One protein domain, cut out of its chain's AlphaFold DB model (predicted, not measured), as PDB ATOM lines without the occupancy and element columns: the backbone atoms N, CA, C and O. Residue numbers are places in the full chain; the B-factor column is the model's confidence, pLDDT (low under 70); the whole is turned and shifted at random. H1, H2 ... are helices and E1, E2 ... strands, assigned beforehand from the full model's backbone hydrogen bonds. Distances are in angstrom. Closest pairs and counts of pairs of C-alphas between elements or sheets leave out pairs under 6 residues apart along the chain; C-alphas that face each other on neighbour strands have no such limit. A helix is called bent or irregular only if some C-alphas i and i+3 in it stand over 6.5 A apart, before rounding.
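Overview. This is residues 223 to 356 of the 558 residues of the protein "Exo-alpha-sialidase" of Pteropus vampyrus (UniProt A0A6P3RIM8). Two strongly twisted sheets make a small sandwich, partly face to face with their strands crossed: E1, E2 and E3 in one, E4 to E7 in the other. The tip of the hairpin E2 and E3, residues 269 to 274, sticks out at one end, and the small helix H1 is on neither sheet. The 134 printed residues hold one named helix and then seven named strands, in the antiparallel orders E1 E2 E3 and E4 E5 E6 E7. The class is mostly strand, with under half of the residues in named elements. The whole is compact, with a radius of gyration of the C-alphas of 15.3 A and spans of 54 by 40 by 23 A.

Along the chain. Find C-alpha 227 at (449.555, 488.082, 885.678); there H1 begins, residues 227 to 233. It is irregular, but only just: C-alphas 229 and 232 are 6.8 A apart. Go on to E1, residues 238 to 243, and to E2, residues 256 to 267, 33.0 A long from C-alpha 256 at (463.142, 484.710, 872.199). E3, residues 276 to 286, is 31.0 A long and bends by 50 degrees at residue 281. Then come E4, residues 307 to 313, 19.5 A; E5, residues 319 to 325, 19.4 A; E6, residues 331 to 337, 19.9 A; and E7, residues 348 to 354, 12.8 A, ending at C-alpha 354 at (467.573, 457.334, 880.926).

Arrangement. Start with the sheet E4 E5 E6 E7, a meander, each strand the antiparallel neighbour of the one before. Look for N 310 and O 322 at 3.0 A between E4 and E5, N 323 and O 335 at 2.8 A between E5 and E6, and N 334 and O 348 at 2.9 A between E6 and E7. E1 E2 E3 is a second meander, with N 242 and O 261 at 2.9 A and N 262 and O 280 at 2.9 A. The strands of the two sheets stand at 59 degrees. The closest C-alphas of E2 and E4 are those of Pro 259 and Gln 308, 5.5 A apart; E2 and E5 are near each other, with 6 pairs of C-alphas within 10 A. In H1, 1 of 3 O i to N i+4 pairs and 2 of 4 O i to N i+3 pairs are within hydrogen-bond range.

Size, cuts and confidence. The C-alphas of Gly 272 and Gln 316, the two farthest apart, are 55.1 A apart. The printed part has no cut. The links E1 to E2 and E3 to E4 are long, with 12 and 20 residues. You will find pLDDT under 70 at residues 223 to 236, 267 to 275, 314, and 316 to 317.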
ATOM      1  N   ALA A 223     460.991 491.380 880.496       34.22
ATOM      2  CA  ALA A 223     460.274 490.788 881.615       34.22
ATOM      3  C   ALA A 223     459.354 489.670 881.105       34.22
ATOM      4  O   ALA A 223     458.638 489.848 880.119       34.22
ATOM      5  N   LEU A 224     459.301 488.539 881.819       38.78
ATOM      6  CA  LEU A 224     458.134 487.661 881.701       38.78
ATOM      7  C   LEU A 224     456.890 488.436 882.180       38.78
ATOM      8  O   LEU A 224     457.008 489.222 883.129       38.78
ATOM      9  N   PRO A 225     455.712 488.262 881.554       36.28
ATOM     10  CA  PRO A 225     454.631 489.222 881.735       36.28
ATOM     11  C   PRO A 225     454.024 489.204 883.144       36.28
ATOM     12  O   PRO A 225     454.021 488.181 883.833       36.28
ATOM     13  N   SER A 226     453.421 490.332 883.544       38.81
ATOM     14  CA  SER A 226     452.521 490.361 884.706       38.81
ATOM     15  C   SER A 226     451.381 489.348 884.533       38.81
ATOM     16  O   SER A 226     450.997 489.021 883.406       38.81
ATOM     17  N   ARG A 227     450.774 488.919 885.650       35.34
ATOM     18  CA  ARG A 227     449.555 488.082 885.678       35.34
ATOM     19  C   ARG A 227     448.505 488.584 884.679       35.34
ATOM     20  O   ARG A 227     447.901 487.783 883.972       35.34
ATOM     21  N   ASP A 228     448.340 489.898 884.609       36.31
ATOM     22  CA  ASP A 228     447.322 490.591 883.817       36.31
ATOM     23  C   ASP A 228     447.536 490.412 882.298       36.31
ATOM     24  O   ASP A 228     446.572 490.284 881.547       36.31
ATOM     25  N   ASN A 229     448.795 490.301 881.857       41.62
ATOM     26  CA  ASN A 229     449.166 490.055 880.459       41.62
ATOM     27  C   ASN A 229     449.126 488.559 880.089       41.62
ATOM     28  O   ASN A 229     449.011 488.227 878.914       41.62
ATOM     29  N   LEU A 230     449.220 487.653 881.071       46.81
ATOM     30  CA  LEU A 230     449.135 486.201 880.854       46.81
ATOM     31  C   LEU A 230     447.699 485.660 880.907       46.81
ATOM     32  O   LEU A 230     447.440 484.608 880.332       46.81
ATOM     33  N   GLN A 231     446.749 486.345 881.554       40.75
ATOM     34  CA  GLN A 231     445.360 485.868 881.644       40.75
ATOM     35  C   GLN A 231     444.678 485.567 880.288       40.75
ATOM     36  O   GLN A 231     443.971 484.561 880.231       40.75
ATOM     37  N   PRO A 232     444.894 486.326 879.191       44.50
ATOM     38  CA  PRO A 232     444.356 485.980 877.866       44.50
ATOM     39  C   PRO A 232     445.009 484.752 877.204       44.50
ATOM     40  O   PRO A 232     444.491 484.252 876.210       44.50
ATOM     41  N   LEU A 233     446.152 484.292 877.725       47.16
ATOM     42  CA  LEU A 233     447.030 483.272 877.134       47.16
ATOM     43  C   LEU A 233     446.999 481.934 877.892       47.16
ATOM     44  O   LEU A 233     447.742 481.016 877.555       47.16
ATOM     45  N   LEU A 234     446.187 481.806 878.943       56.03
ATOM     46  CA  LEU A 234     446.112 480.589 879.751       56.03
ATOM     47  C   LEU A 234     444.834 479.818 879.429       56.03
ATOM     48  O   LEU A 234     443.735 480.203 879.831       56.03
ATOM     49  N   SER A 235     444.990 478.702 878.714       60.16
ATOM     50  CA  SER A 235     443.874 477.824 878.360       60.16
ATOM     51  C   SER A 235     443.145 477.313 879.607       60.16
ATOM     52  O   SER A 235     443.754 476.849 880.575       60.16
ATOM     53  N   ALA A 236     441.812 477.348 879.564       59.94
ATOM     54  CA  ALA A 236     440.944 477.020 880.693       59.94
ATOM     55  C   ALA A 236     440.995 475.538 881.129       59.94
ATOM     56  O   ALA A 236     440.335 475.172 882.104       59.94
ATOM     57  N   ASP A 237     441.741 474.678 880.427       75.94
ATOM     58  CA  ASP A 237     442.000 473.275 880.768       75.94
ATOM     59  C   ASP A 237     443.333 473.039 881.508       75.94
ATOM     60  O   ASP A 237     443.627 471.899 881.871       75.94
ATOM     61  N   TRP A 238     444.126 474.078 881.788       79.88
ATOM     62  CA  TRP A 238     445.376 473.972 882.552       79.88
ATOM     63  C   TRP A 238     445.120 474.107 884.065       79.88
ATOM     64  O   TRP A 238     444.472 475.045 884.517       79.88
ATOM     65  N   ALA A 239     445.649 473.181 884.874       72.19
ATOM     66  CA  ALA A 239     445.557 473.246 886.340       72.19
ATOM     67  C   ALA A 239     446.644 474.130 886.974       72.19
ATOM     68  O   ALA A 239     446.441 474.707 888.040       72.19
ATOM     69  N   THR A 240     447.825 474.168 886.355       71.50
ATOM     70  CA  THR A 240     448.978 474.999 886.730       71.50
ATOM     71  C   THR A 240     450.045 474.889 885.643       71.50
ATOM     72  O   THR A 240     450.093 473.881 884.937       71.50
ATOM     73  N   PHE A 241     450.922 475.881 885.535       77.88
ATOM     74  CA  PHE A 241     452.088 475.863 884.653       77.88
ATOM     75  C   PHE A 241     453.324 476.397 885.387       77.88
ATOM     76  O   PHE A 241     453.210 477.082 886.406       77.88
ATOM     77  N   ALA A 242     454.506 476.082 884.864       74.81
ATOM     78  CA  ALA A 242     455.776 476.644 885.302       74.81
ATOM     79  C   ALA A 242     456.752 476.748 884.121       74.81
ATOM     80  O   ALA A 242     456.621 476.029 883.129       74.81
ATOM     81  N   VAL A 243     457.742 477.633 884.237       79.88
ATOM     82  CA  VAL A 243     458.865 477.695 883.290       79.88
ATOM     83  C   VAL A 243     459.822 476.513 883.499       79.88
ATOM     84  O   VAL A 243     459.946 475.972 884.600       79.88
ATOM     85  N   GLY A 244     460.469 476.083 882.419       71.75
ATOM     86  CA  GLY A 244     461.451 475.006 882.398       71.75
ATOM     87  C   GLY A 244     462.741 475.418 883.118       71.75
ATOM     88  O   GLY A 244     463.218 476.529 882.890       71.75
ATOM     89  N   PRO A 245     463.319 474.575 883.997       76.81
ATOM     90  CA  PRO A 245     464.514 474.952 884.737       76.81
ATOM     91  C   PRO A 245     465.776 475.028 883.876       76.81
ATOM     92  O   PRO A 245     466.011 474.151 883.042       76.81
ATOM     93  N   GLY A 246     466.629 476.006 884.180       81.00
ATOM     94  CA  GLY A 246     467.836 476.329 883.424       81.00
ATOM     95  C   GLY A 246     467.608 477.581 882.581       81.00
ATOM     96  O   GLY A 246     466.974 478.537 883.044       81.00
ATOM     97  N   HIS A 247     468.093 477.551 881.344       79.44
ATOM     98  CA  HIS A 247     468.077 478.683 880.427       79.44
ATOM     99  C   HIS A 247     466.994 478.642 879.333       79.44
ATOM    100  O   HIS A 247     466.517 477.583 878.909       79.44
ATOM    101  N   GLY A 248     466.637 479.840 878.859       83.88
ATOM    102  CA  GLY A 248     465.981 480.064 877.565       83.88
ATOM    103  C   GLY A 248     467.004 480.278 876.441       83.88
ATOM    104  O   GLY A 248     468.207 480.315 876.698       83.88
ATOM    105  N   ILE A 249     466.534 480.434 875.202       85.25
ATOM    106  CA  ILE A 249     467.384 480.650 874.017       85.25
ATOM    107  C   ILE A 249     466.857 481.802 873.152       85.25
ATOM    108  O   ILE A 249     465.689 482.174 873.242       85.25
ATOM    109  N   GLN A 250     467.716 482.341 872.285       85.69
ATOM    110  CA  GLN A 250     467.323 483.208 871.174       85.69
ATOM    111  C   GLN A 250     467.634 482.492 869.855       85.69
ATOM    112  O   GLN A 250     468.685 481.864 869.726       85.69
ATOM    113  N   LEU A 251     466.713 482.567 868.898       85.12
ATOM    114  CA  LEU A 251     466.857 481.969 867.572       85.12
ATOM    115  C   LEU A 251     467.561 482.914 866.583       85.12
ATOM    116  O   LEU A 251     467.555 484.128 866.795       85.12
ATOM    117  N   PRO A 252     468.106 482.395 865.462       83.56
ATOM    118  CA  PRO A 252     468.642 483.223 864.375       83.56
ATOM    119  C   PRO A 252     467.625 484.207 863.770       83.56
ATOM    120  O   PRO A 252     468.027 485.247 863.256       83.56
ATOM    121  N   SER A 253     466.323 483.917 863.870       85.94
ATOM    122  CA  SER A 253     465.217 484.819 863.504       85.94
ATOM    123  C   SER A 253     465.073 486.042 864.422       85.94
ATOM    124  O   SER A 253     464.342 486.974 864.101       85.94
ATOM    125  N   GLY A 254     465.750 486.046 865.576       85.81
ATOM    126  CA  GLY A 254     465.605 487.043 866.635       85.81
ATOM    127  C   GLY A 254     464.597 486.657 867.723       85.81
ATOM    128  O   GLY A 254     464.676 487.229 868.816       85.81
ATOM    129  N   ARG A 255     463.721 485.668 867.471       88.19
ATOM    130  CA  ARG A 255     462.721 485.155 868.423       88.19
ATOM    131  C   ARG A 255     463.367 484.721 869.739       88.19
ATOM    132  O   ARG A 255     464.329 483.950 869.751       88.19
ATOM    133  N   LEU A 256     462.801 485.175 870.854       84.88
ATOM    134  CA  LEU A 256     463.142 484.710 872.199       84.88
ATOM    135  C   LEU A 256     462.276 483.500 872.563       84.88
ATOM    136  O   LEU A 256     461.077 483.502 872.293       84.88
ATOM    137  N   LEU A 257     462.864 482.496 873.216       85.00
ATOM    138  CA  LEU A 257     462.191 481.279 873.671       85.00
ATOM    139  C   LEU A 257     462.503 480.980 875.139       85.00
ATOM    140  O   LEU A 257     463.664 480.907 875.546       85.00
ATOM    141  N   VAL A 258     461.457 480.716 875.920       86.62
ATOM    142  CA  VAL A 258     461.548 480.259 877.311       86.62
ATOM    143  C   VAL A 258     460.860 478.894 877.416       86.62
ATOM    144  O   VAL A 258     459.657 478.813 877.154       86.62
ATOM    145  N   PRO A 259     461.571 477.809 877.787       90.38
ATOM    146  CA  PRO A 259     460.942 476.506 877.996       90.38
ATOM    147  C   PRO A 259     459.863 476.586 879.080       90.38
ATOM    148  O   PRO A 259     459.974 477.366 880.027       90.38
ATOM    149  N   ALA A 260     458.826 475.756 878.981       85.81
ATOM    150  CA  ALA A 260     457.741 475.699 879.954       85.81
ATOM    151  C   ALA A 260     457.071 474.320 880.002       85.81
ATOM    152  O   ALA A 260     457.285 473.457 879.149       85.81
ATOM    153  N   TYR A 261     456.247 474.091 881.022       90.50
ATOM    154  CA  TYR A 261     455.372 472.926 881.098       90.50
ATOM    155  C   TYR A 261     454.090 473.239 881.876       90.50
ATOM    156  O   TYR A 261     454.085 474.022 882.827       90.50
ATOM    157  N   THR A 262     452.988 472.613 881.468       85.00
ATOM    158  CA  THR A 262     451.660 472.734 882.086       85.00
ATOM    159  C   THR A 262     451.184 471.386 882.611       85.00
ATOM    160  O   THR A 262     451.553 470.345 882.074       85.00
ATOM    161  N   TYR A 263     450.341 471.386 883.641       82.69
ATOM    162  CA  TYR A 263     449.532 470.233 884.023       82.69
ATOM    163  C   TYR A 263     448.130 470.385 883.433       82.69
ATOM    164  O   TYR A 263     447.249 470.986 884.051       82.69
ATOM    165  N   ARG A 264     447.910 469.821 882.244       83.94
ATOM    166  CA  ARG A 264     446.601 469.804 881.580       83.94
ATOM    167  C   ARG A 264     445.635 468.877 882.321       83.94
ATOM    168  O   ARG A 264     446.038 467.818 882.803       83.94
ATOM    169  N   VAL A 265     444.360 469.247 882.416       82.06
ATOM    170  CA  VAL A 265     443.304 468.474 883.087       82.06
ATOM    171  C   VAL A 265     442.645 467.495 882.108       82.06
ATOM    172  O   VAL A 265     441.656 467.821 881.460       82.06
ATOM    173  N   ASP A 266     443.160 466.264 882.040       75.44
ATOM    174  CA  ASP A 266     442.625 465.193 881.176       75.44
ATOM    175  C   ASP A 266     441.219 464.717 881.590       75.44
ATOM    176  O   ASP A 266     440.496 464.110 880.800       75.44
ATOM    177  N   ARG A 267     440.851 464.893 882.867       68.88
ATOM    178  CA  ARG A 267     439.537 464.511 883.408       68.88
ATOM    179  C   ARG A 267     439.195 465.380 884.615       68.88
ATOM    180  O   ARG A 267     440.051 465.574 885.478       68.88
ATOM    181  N   ARG A 268     437.954 465.871 884.682       58.53
ATOM    182  CA  ARG A 268     437.416 466.679 885.789       58.53
ATOM    183  C   ARG A 268     436.384 465.900 886.592       58.53
ATOM    184  O   ARG A 268     435.456 465.358 886.006       58.53
ATOM    185  N   GLU A 269     436.483 465.991 887.912       56.44
ATOM    186  CA  GLU A 269     435.353 465.922 888.843       56.44
ATOM    187  C   GLU A 269     435.799 466.595 890.152       56.44
ATOM    188  O   GLU A 269     436.618 466.052 890.890       56.44
ATOM    189  N   CYS A 270     435.275 467.788 890.439       55.66
ATOM    190  CA  CYS A 270     435.510 468.501 891.700       55.66
ATOM    191  C   CYS A 270     434.361 468.232 892.685       55.66
ATOM    192  O   CYS A 270     433.273 467.841 892.274       55.66
ATOM    193  N   PHE A 271     434.592 468.458 893.983       48.50
ATOM    194  CA  PHE A 271     433.587 468.295 895.051       48.50
ATOM    195  C   PHE A 271     432.984 466.878 895.196       48.50
ATOM    196  O   PHE A 271     431.916 466.727 895.786       48.50
ATOM    197  N   GLY A 272     433.665 465.825 894.721       51.38
ATOM    198  CA  GLY A 272     433.222 464.448 894.989       51.38
ATOM    199  C   GLY A 272     434.017 463.307 894.349       51.38
ATOM    200  O   GLY A 272     434.024 462.218 894.918       51.38
ATOM    201  N   LYS A 273     434.692 463.515 893.207       49.84
ATOM    202  CA  LYS A 273     435.501 462.471 892.542       49.84
ATOM    203  C   LYS A 273     436.819 463.011 891.947       49.84
ATOM    204  O   LYS A 273     437.586 463.638 892.670       49.84
ATOM    205  N   ILE A 274     437.162 462.646 890.704       54.06
ATOM    206  CA  ILE A 274     438.555 462.527 890.243       54.06
ATOM    207  C   ILE A 274     438.929 463.605 889.220       54.06
ATOM    208  O   ILE A 274     438.610 463.499 888.034       54.06
ATOM    209  N   CYS A 275     439.752 464.560 889.652       63.31
ATOM    210  CA  CYS A 275     440.601 465.333 888.748       63.31
ATOM    211  C   CYS A 275     441.881 464.549 888.414       63.31
ATOM    212  O   CYS A 275     442.628 464.160 889.311       63.31
ATOM    213  N   ARG A 276     442.155 464.337 887.121       77.62
ATOM    214  CA  ARG A 276     443.406 463.740 886.618       77.62
ATOM    215  C   ARG A 276     444.126 464.744 885.728       77.62
ATOM    216  O   ARG A 276     443.505 465.310 884.832       77.62
ATOM    217  N   THR A 277     445.430 464.908 885.947       85.06
ATOM    218  CA  THR A 277     446.285 465.782 885.139       85.06
ATOM    219  C   THR A 277     447.460 465.053 884.484       85.06
ATOM    220  O   THR A 277     448.013 464.080 885.017       85.06
ATOM    221  N   SER A 278     447.879 465.575 883.335       88.25
ATOM    222  CA  SER A 278     449.075 465.183 882.593       88.25
ATOM    223  C   SER A 278     450.036 466.373 882.506       88.25
ATOM    224  O   SER A 278     449.607 467.473 882.161       88.25
ATOM    225  N   PRO A 279     451.334 466.201 882.829       91.94
ATOM    226  CA  PRO A 279     452.323 467.208 882.493       91.94
ATOM    227  C   PRO A 279     452.570 467.168 880.978       91.94
ATOM    228  O   PRO A 279     452.759 466.078 880.427       91.94
ATOM    229  N   HIS A 280     452.574 468.332 880.334       94.12
ATOM    230  CA  HIS A 280     453.011 468.519 878.952       94.12
ATOM    231  C   HIS A 280     453.972 469.711 878.846       94.12
ATOM    232  O   HIS A 280     453.679 470.792 879.365       94.12
ATOM    233  N   ALA A 281     455.102 469.517 878.166       96.06
ATOM    234  CA  ALA A 281     456.070 470.568 877.861       96.06
ATOM    235  C   ALA A 281     455.581 471.464 876.710       96.06
ATOM    236  O   ALA A 281     454.801 471.023 875.867       96.06
ATOM    237  N   PHE A 282     456.047 472.710 876.680       94.50
ATOM    238  CA  PHE A 282     455.846 473.686 875.604       94.50
ATOM    239  C   PHE A 282     456.930 474.780 875.691       94.50
ATOM    240  O   PHE A 282     457.870 474.666 876.481       94.50
ATOM    241  N   ALA A 283     456.804 475.849 874.904       89.25
ATOM    242  CA  ALA A 283     457.626 477.050 875.031       89.25
ATOM    243  C   ALA A 283     456.754 478.311 875.085       89.25
ATOM    244  O   ALA A 283     455.744 478.395 874.386       89.25
ATOM    245  N   PHE A 284     457.153 479.306 875.876       85.38
ATOM    246  CA  PHE A 284     456.744 480.689 875.631       85.38
ATOM    247  C   PHE A 284     457.694 481.303 874.601       85.38
ATOM    248  O   PHE A 284     458.901 481.063 874.676       85.38
ATOM    249  N   TYR A 285     457.170 482.100 873.672       84.94
ATOM    250  CA  TYR A 285     457.968 482.783 872.654       84.94
ATOM    251  C   TYR A 285     457.617 484.268 872.534       84.94
ATOM    252  O   TYR A 285     456.515 484.683 872.896       84.94
ATOM    253  N   SER A 286     458.562 485.067 872.043       82.69
ATOM    254  CA  SER A 286     458.385 486.498 871.781       82.69
ATOM    255  C   SER A 286     459.164 486.921 870.536       82.69
ATOM    256  O   SER A 286     460.365 486.660 870.436       82.69
ATOM    257  N   ASP A 287     458.472 487.597 869.618       87.44
ATOM    258  CA  ASP A 287     459.000 488.069 868.329       87.44
ATOM    259  C   ASP A 287     459.332 489.574 868.328       87.44
ATOM    260  O   ASP A 287     459.875 490.096 867.359       87.44
ATOM    261  N   ASP A 288     459.043 490.281 869.426       79.44
ATOM    262  CA  ASP A 288     459.188 491.738 869.569       79.44
ATOM    263  C   ASP A 288     460.209 492.144 870.650       79.44
ATOM    264  O   ASP A 288     460.133 493.230 871.231       79.44
ATOM    265  N   HIS A 289     461.175 491.262 870.914       77.88
ATOM    266  CA  HIS A 289     462.189 491.395 871.966       77.88
ATOM    267  C   HIS A 289     461.602 491.502 873.388       77.88
ATOM    268  O   HIS A 289     462.091 492.264 874.222       77.88
ATOM    269  N   GLY A 290     460.582 490.696 873.690       73.00
ATOM    270  CA  GLY A 290     460.062 490.487 875.042       73.00
ATOM    271  C   GLY A 290     458.992 491.481 875.495       73.00
ATOM    272  O   GLY A 290     458.677 491.495 876.686       73.00
ATOM    273  N   GLN A 291     458.444 492.299 874.591       70.56
ATOM    274  CA  GLN A 291     457.372 493.256 874.902       70.56
ATOM    275  C   GLN A 291     456.016 492.544 874.999       70.56
ATOM    276  O   GLN A 291     455.249 492.779 875.936       70.56
ATOM    277  N   THR A 292     455.750 491.622 874.074       72.31
ATOM    278  CA  THR A 292     454.643 490.667 874.129       72.31
ATOM    279  C   THR A 292     455.176 489.237 874.108       72.31
ATOM    280  O   THR A 292     456.302 488.965 873.694       72.31
ATOM    281  N   TRP A 293     454.370 488.311 874.624       77.94
ATOM    282  CA  TRP A 293     454.710 486.898 874.714       77.94
ATOM    283  C   TRP A 293     453.511 486.058 874.296       77.94
ATOM    284  O   TRP A 293     452.374 486.372 874.639       77.94
ATOM    285  N   HIS A 294     453.786 484.956 873.616       81.25
ATOM    286  CA  HIS A 294     452.829 483.931 873.225       81.25
ATOM    287  C   HIS A 294     453.247 482.589 873.835       81.25
ATOM    288  O   HIS A 294     454.366 482.443 874.331       81.25
ATOM    289  N   HIS A 295     452.363 481.591 873.798       85.19
ATOM    290  CA  HIS A 295     452.721 480.208 874.101       85.19
ATOM    291  C   HIS A 295     452.585 479.352 872.840       85.19
ATOM    292  O   HIS A 295     451.656 479.533 872.055       85.19
ATOM    293  N   GLY A 296     453.494 478.397 872.669       90.81
ATOM    294  CA  GLY A 296     453.371 477.356 871.659       90.81
ATOM    295  C   GLY A 296     452.335 476.293 872.024       90.81
ATOM    296  O   GLY A 296     451.781 476.261 873.130       90.81
ATOM    297  N   GLY A 297     452.113 475.377 871.087       91.94
ATOM    298  CA  GLY A 297     451.406 474.128 871.320       91.94
ATOM    299  C   GLY A 297     452.102 473.251 872.365       91.94
ATOM    300  O   GLY A 297     453.304 473.347 872.611       91.94
ATOM    301  N   LEU A 298     451.323 472.369 872.986       94.69
ATOM    302  CA  LEU A 298     451.842 471.371 873.916       94.69
ATOM    303  C   LEU A 298     452.496 470.221 873.144       94.69
ATOM    304  O   LEU A 298     451.912 469.743 872.172       94.69
ATOM    305  N   VAL A 299     453.637 469.716 873.628       96.75
ATOM    306  CA  VAL A 299     454.227 468.452 873.150       96.75
ATOM    307  C   VAL A 299     453.145 467.359 873.201       96.75
ATOM    308  O   VAL A 299     452.625 467.093 874.294       96.75
ATOM    309  N   PRO A 300     452.761 466.741 872.064       92.06
ATOM    310  CA  PRO A 300     451.677 465.761 872.017       92.06
ATOM    311  C   PRO A 300     452.032 464.455 872.743       92.06
ATOM    312  O   PRO A 300     453.113 464.326 873.306       92.06
ATOM    313  N   ASN A 301     451.100 463.488 872.700       93.50
ATOM    314  CA  ASN A 301     451.194 462.044 873.019       93.50
ATOM    315  C   ASN A 301     451.875 461.568 874.330       93.50
ATOM    316  O   ASN A 301     451.324 460.677 874.979       93.50
ATOM    317  N   LEU A 302     453.017 462.111 874.757       95.38
ATOM    318  CA  LEU A 302     453.773 461.700 875.942       95.38
ATOM    319  C   LEU A 302     453.738 462.736 877.075       95.38
ATOM    320  O   LEU A 302     453.817 463.947 876.877       95.38
ATOM    321  N   ARG A 303     453.702 462.219 878.309       95.00
ATOM    322  CA  ARG A 303     453.761 463.018 879.541       95.00
ATOM    323  C   ARG A 303     455.156 463.630 879.696       95.00
ATOM    324  O   ARG A 303     456.107 462.915 880.008       95.00
ATOM    325  N   SER A 304     455.253 464.940 879.519       96.00
ATOM    326  CA  SER A 304     456.494 465.716 879.464       96.00
ATOM    327  C   SER A 304     456.435 466.873 880.469       96.00
ATOM    328  O   SER A 304     455.462 467.609 880.532       96.00
ATOM    329  N   GLY A 305     457.437 466.993 881.336       94.12
ATOM    330  CA  GLY A 305     457.520 468.033 882.366       94.12
ATOM    331  C   GLY A 305     458.623 469.041 882.062       94.12
ATOM    332  O   GLY A 305     458.845 469.392 880.910       94.12
ATOM    333  N   GLU A 306     459.332 469.455 883.114       95.19
ATOM    334  CA  GLU A 306     460.540 470.291 883.070       95.19
ATOM    335  C   GLU A 306     461.429 469.989 881.856       95.19
ATOM    336  O   GLU A 306     461.990 468.894 881.731       95.19
ATOM    337  N   CYS A 307     461.554 470.970 880.972       95.81
ATOM    338  CA  CYS A 307     462.217 470.848 879.685       95.81
ATOM    339  C   CYS A 307     463.268 471.942 879.486       95.81
ATOM    340  O   CYS A 307     463.277 472.948 880.198       95.81
ATOM    341  N   GLN A 308     464.132 471.729 878.500       95.88
ATOM    342  CA  GLN A 308     464.982 472.756 877.909       95.88
ATOM    343  C   GLN A 308     464.982 472.631 876.383       95.88
ATOM    344  O   GLN A 308     464.563 471.607 875.835       95.88
ATOM    345  N   LEU A 309     465.436 473.695 875.724       95.62
ATOM    346  CA  LEU A 309     465.388 473.888 874.280       95.62
ATOM    347  C   LEU A 309     466.799 474.093 873.719       95.62
ATOM    348  O   LEU A 309     467.607 474.786 874.329       95.62
ATOM    349  N   ALA A 310     467.060 473.556 872.533       95.44
ATOM    350  CA  ALA A 310     468.234 473.877 871.727       95.44
ATOM    351  C   ALA A 310     467.833 474.015 870.253       95.44
ATOM    352  O   ALA A 310     466.876 473.384 869.810       95.44
ATOM    353  N   VAL A 311     468.570 474.811 869.480       93.19
ATOM    354  CA  VAL A 311     468.476 474.772 868.011       93.19
ATOM    355  C   VAL A 311     469.300 473.588 867.512       93.19
ATOM    356  O   VAL A 311     470.369 473.321 868.060       93.19
ATOM    357  N   VAL A 312     468.817 472.889 866.486       92.75
ATOM    358  CA  VAL A 312     469.563 471.860 865.753       92.75
ATOM    359  C   VAL A 312     469.480 472.171 864.265       92.75
ATOM    360  O   VAL A 312     468.400 472.144 863.683       92.75
ATOM    361  N   ASP A 313     470.620 472.445 863.637       86.00
ATOM    362  CA  ASP A 313     470.717 472.515 862.179       86.00
ATOM    363  C   ASP A 313     470.517 471.120 861.552       86.00
ATOM    364  O   ASP A 313     471.322 470.211 861.776       86.00
ATOM    365  N   GLY A 314     469.437 470.958 860.779       68.88
ATOM    366  CA  GLY A 314     469.133 469.785 859.956       68.88
ATOM    367  C   GLY A 314     469.738 469.850 858.545       68.88
ATOM    368  O   GLY A 314     469.459 468.991 857.706       68.88
ATOM    369  N   GLY A 315     470.560 470.862 858.253       71.94
ATOM    370  CA  GLY A 315     471.239 471.051 856.979       71.94
ATOM    371  C   GLY A 315     470.257 471.386 855.860       71.94
ATOM    372  O   GLY A 315     469.647 472.451 855.845       71.94
ATOM    373  N   GLN A 316     470.079 470.467 854.906       59.28
ATOM    374  CA  GLN A 316     469.180 470.679 853.759       59.28
ATOM    375  C   GLN A 316     467.694 470.770 854.153       59.28
ATOM    376  O   GLN A 316     466.896 471.279 853.372       59.28
ATOM    377  N   ALA A 317     467.321 470.304 855.352       65.25
ATOM    378  CA  ALA A 317     465.973 470.454 855.906       65.25
ATOM    379  C   ALA A 317     465.760 471.783 856.666       65.25
ATOM    380  O   ALA A 317     464.651 472.052 857.118       65.25
ATOM    381  N   GLY A 318     466.801 472.612 856.816       78.56
ATOM    382  CA  GLY A 318     466.781 473.799 857.670       78.56
ATOM    383  C   GLY A 318     467.005 473.489 859.155       78.56
ATOM    384  O   GLY A 318     467.226 472.345 859.557       78.56
ATOM    385  N   SER A 319     466.977 474.532 859.986       88.50
ATOM    386  CA  SER A 319     467.139 474.425 861.438       88.50
ATOM    387  C   SER A 319     465.815 474.145 862.138       88.50
ATOM    388  O   SER A 319     464.844 474.867 861.922       88.50
ATOM    389  N   VAL A 320     465.806 473.175 863.049       93.25
ATOM    390  CA  VAL A 320     464.647 472.828 863.879       93.25
ATOM    391  C   VAL A 320     464.886 473.156 865.353       93.25
ATOM    392  O   VAL A 320     466.018 473.144 865.846       93.25
ATOM    393  N   LEU A 321     463.807 473.427 866.083       95.50
ATOM    394  CA  LEU A 321     463.830 473.600 867.531       95.50
ATOM    395  C   LEU A 321     463.666 472.240 868.223       95.50
ATOM    396  O   LEU A 321     462.696 471.520 868.001       95.50
ATOM    397  N   TYR A 322     464.601 471.907 869.106       96.69
ATOM    398  CA  TYR A 322     464.694 470.621 869.788       96.69
ATOM    399  C   TYR A 322     464.357 470.764 871.274       96.69
ATOM    400  O   TYR A 322     465.059 471.450 872.018       96.69
ATOM    401  N   CYS A 323     463.297 470.096 871.726       97.44
ATOM    402  CA  CYS A 323     462.859 470.077 873.119       97.44
ATOM    403  C   CYS A 323     463.280 468.777 873.810       97.44
ATOM    404  O   CYS A 323     462.971 467.685 873.338       97.44
ATOM    405  N   ASN A 324     463.950 468.886 874.963       97.69
ATOM    406  CA  ASN A 324     464.338 467.751 875.803       97.69
ATOM    407  C   ASN A 324     463.645 467.841 877.172       97.69
ATOM    408  O   ASN A 324     464.030 468.644 878.027       97.69
ATOM    409  N   ALA A 325     462.638 466.997 877.400       97.50
ATOM    410  CA  ALA A 325     461.750 467.059 878.557       97.50
ATOM    411  C   ALA A 325     461.925 465.886 879.538       97.50
ATOM    412  O   ALA A 325     462.039 464.715 879.160       97.50
ATOM    413  N   ARG A 326     461.867 466.207 880.836       96.94
ATOM    414  CA  ARG A 326     461.731 465.242 881.937       96.94
ATOM    415  C   ARG A 326     460.454 464.434 881.749       96.94
ATOM    416  O   ARG A 326     459.399 465.011 881.499       96.94
ATOM    417  N   SER A 327     460.510 463.121 881.954       94.06
ATOM    418  CA  SER A 327     459.321 462.265 881.853       94.06
ATOM    419  C   SER A 327     459.154 461.330 883.061       94.06
ATOM    420  O   SER A 327     460.124 461.025 883.759       94.06
ATOM    421  N   PRO A 328     457.929 460.838 883.321       90.31
ATOM    422  CA  PRO A 328     457.664 459.756 884.265       90.31
ATOM    423  C   PRO A 328     457.820 458.357 883.630       90.31
ATOM    424  O   PRO A 328     457.444 457.370 884.254       90.31
ATOM    425  N   LEU A 329     458.311 458.264 882.387       91.88
ATOM    426  CA  LEU A 329     458.337 457.052 881.554       91.88
ATOM    427  C   LEU A 329     459.715 456.354 881.540       91.88
ATOM    428  O   LEU A 329     459.959 455.467 880.730       91.88
ATOM    429  N   GLY A 330     460.633 456.748 882.431       93.50
ATOM    430  CA  GLY A 330     461.940 456.098 882.620       93.50
ATOM    431  C   GLY A 330     463.042 456.505 881.631       93.50
ATOM    432  O   GLY A 330     464.191 456.112 881.815       93.50
ATOM    433  N   SER A 331     462.726 457.325 880.628       96.00
ATOM    434  CA  SER A 331     463.677 457.982 879.713       96.00
ATOM    435  C   SER A 331     463.215 459.410 879.412       96.00
ATOM    436  O   SER A 331     462.046 459.733 879.638       96.00
ATOM    437  N   ARG A 332     464.100 460.277 878.914       97.25
ATOM    438  CA  ARG A 332     463.719 461.619 878.444       97.25
ATOM    439  C   ARG A 332     462.738 461.517 877.280       97.25
ATOM    440  O   ARG A 332     462.844 460.606 876.458       97.25
ATOM    441  N   VAL A 333     461.802 462.463 877.235       97.50
ATOM    442  CA  VAL A 333     460.996 462.723 876.040       97.50
ATOM    443  C   VAL A 333     461.743 463.745 875.195       97.50
ATOM    444  O   VAL A 333     462.217 464.748 875.732       97.50
ATOM    445  N   GLN A 334     461.839 463.500 873.895       96.62
ATOM    446  CA  GLN A 334     462.293 464.489 872.924       96.62
ATOM    447  C   GLN A 334     461.163 464.822 871.960       96.62
ATOM    448  O   GLN A 334     460.369 463.950 871.622       96.62
ATOM    449  N   ALA A 335     461.072 466.084 871.560       97.00
ATOM    450  CA  ALA A 335     460.117 466.556 870.566       97.00
ATOM    451  C   ALA A 335     460.777 467.639 869.711       97.00
ATOM    452  O   ALA A 335     461.614 468.399 870.205       97.00
ATOM    453  N   VAL A 336     460.392 467.709 868.442       96.19
ATOM    454  CA  VAL A 336     460.940 468.653 867.463       96.19
ATOM    455  C   VAL A 336     459.849 469.641 867.054       96.19
ATOM    456  O   VAL A 336     458.670 469.296 867.036       96.19
ATOM    457  N   SER A 337     460.236 470.876 866.765       96.19
ATOM    458  CA  SER A 337     459.380 471.937 866.242       96.19
ATOM    459  C   SER A 337     460.033 472.535 864.999       96.19
ATOM    460  O   SER A 337     461.203 472.923 865.021       96.19
ATOM    461  N   GLU A 338     459.268 472.583 863.913       94.12
ATOM    462  CA  GLU A 338     459.676 473.113 862.604       94.12
ATOM    463  C   GLU A 338     459.230 474.582 862.424       94.12
ATOM    464  O   GLU A 338     459.606 475.241 861.462       94.12
ATOM    465  N   ASP A 339     458.451 475.108 863.376       93.81
ATOM    466  CA  ASP A 339     457.802 476.427 863.369       93.81
ATOM    467  C   ASP A 339     458.291 477.341 864.514       93.81
ATOM    468  O   ASP A 339     457.558 478.173 865.061       93.81
ATOM    469  N   GLU A 340     459.563 477.169 864.885       93.56
ATOM    470  CA  GLU A 340     460.266 477.969 865.894       93.56
ATOM    471  C   GLU A 340     459.566 478.007 867.273       93.56
ATOM    472  O   GLU A 340     459.585 479.015 867.983       93.56
ATOM    473  N   GLY A 341     458.944 476.895 867.667       92.62
ATOM    474  CA  GLY A 341     458.294 476.698 868.965       92.62
ATOM    475  C   GLY A 341     456.809 477.047 869.015       92.62
ATOM    476  O   GLY A 341     456.242 477.025 870.110       92.62
ATOM    477  N   ALA A 342     456.169 477.346 867.881       92.94
ATOM    478  CA  ALA A 342     454.727 477.591 867.830       92.94
ATOM    479  C   ALA A 342     453.903 476.292 867.970       92.94
ATOM    480  O   ALA A 342     452.821 476.312 868.559       92.94
ATOM    481  N   SER A 343     454.427 475.143 867.543       94.88
ATOM    482  CA  SER A 343     453.883 473.806 867.794       94.88
ATOM    483  C   SER A 343     455.008 472.769 867.918       94.88
ATOM    484  O   SER A 343     456.167 473.060 867.644       94.88
ATOM    485  N   PHE A 344     454.690 471.558 868.378       97.19
ATOM    486  CA  PHE A 344     455.657 470.464 868.497       97.19
ATOM    487  C   PHE A 344     455.105 469.193 867.854       97.19
ATOM    488  O   PHE A 344     453.947 468.824 868.068       97.19
ATOM    489  N   LEU A 345     455.965 468.498 867.111       96.38
ATOM    490  CA  LEU A 345     455.723 467.154 866.600       96.38
ATOM    491  C   LEU A 345     455.560 466.149 867.761       96.38
ATOM    492  O   LEU A 345     456.007 466.423 868.883       96.38
ATOM    493  N   PRO A 346     454.928 464.981 867.520       97.56
ATOM    494  CA  PRO A 346     454.787 463.927 868.520       97.56
ATOM    495  C   PRO A 346     456.107 463.590 869.223       97.56
ATOM    496  O   PRO A 346     457.136 463.400 868.584       97.56
ATOM    497  N   GLY A 347     456.067 463.513 870.552       96.44
ATOM    498  CA  GLY A 347     457.244 463.231 871.361       96.44
ATOM    499  C   GLY A 347     457.652 461.758 871.313       96.44
ATOM    500  O   GLY A 347     456.799 460.866 871.377       96.44
ATOM    501  N   GLU A 348     458.960 461.509 871.290       96.62
ATOM    502  CA  GLU A 348     459.587 460.185 871.342       96.62
ATOM    503  C   GLU A 348     460.303 459.946 872.682       96.62
ATOM    504  O   GLU A 348     460.660 460.889 873.389       96.62
ATOM    505  N   LEU A 349     460.530 458.678 873.046       96.31
ATOM    506  CA  LEU A 349     461.354 458.297 874.203       96.31
ATOM    507  C   LEU A 349     462.764 457.929 873.753       96.31
ATOM    508  O   LEU A 349     462.919 457.122 872.842       96.31
ATOM    509  N   VAL A 350     463.783 458.435 874.454       95.88
ATOM    510  CA  VAL A 350     465.195 458.236 874.080       95.88
ATOM    511  C   VAL A 350     465.930 457.363 875.108       95.88
ATOM    512  O   VAL A 350     466.355 457.881 876.143       95.88
ATOM    513  N   PRO A 351     466.113 456.044 874.867       93.12
ATOM    514  CA  PRO A 351     466.579 455.094 875.890       93.12
ATOM    515  C   PRO A 351     468.008 455.328 876.408       93.12
ATOM    516  O   PRO A 351     468.336 454.915 877.528       93.12
ATOM    517  N   ALA A 352     468.850 455.988 875.605       93.88
ATOM    518  CA  ALA A 352     470.197 456.420 875.986       93.88
ATOM    519  C   ALA A 352     470.170 457.542 877.046       93.88
ATOM    520  O   ALA A 352     471.021 457.595 877.940       93.88
ATOM    521  N   LEU A 353     469.140 458.395 877.006       96.12
ATOM    522  CA  LEU A 353     468.867 459.425 878.005       96.12
ATOM    523  C   LEU A 353     467.887 458.888 879.057       96.12
ATOM    524  O   LEU A 353     466.733 459.301 879.156       96.12
ATOM    525  N   ALA A 354     468.354 457.923 879.844       95.00
ATOM    526  CA  ALA A 354     467.573 457.334 880.926       95.00
ATOM    527  C   ALA A 354     467.226 458.354 882.024       95.00
ATOM    528  O   ALA A 354     468.067 459.159 882.417       95.00
ATOM    529  N   GLU A 355     466.014 458.278 882.575       95.00
ATOM    530  CA  GLU A 355     465.618 459.095 883.725       95.00
ATOM    531  C   GLU A 355     465.995 458.459 885.068       95.00
ATOM    532  O   GLU A 355     466.190 457.248 885.197       95.00
ATOM    533  N   THR A 356     466.043 459.302 886.101       92.31
ATOM    534  CA  THR A 356     466.136 458.844 887.498       92.31
ATOM    535  C   THR A 356     464.766 458.354 887.992       92.31
ATOM    536  O   THR A 356     463.730 458.787 887.491       92.31
TER     537      THR A 356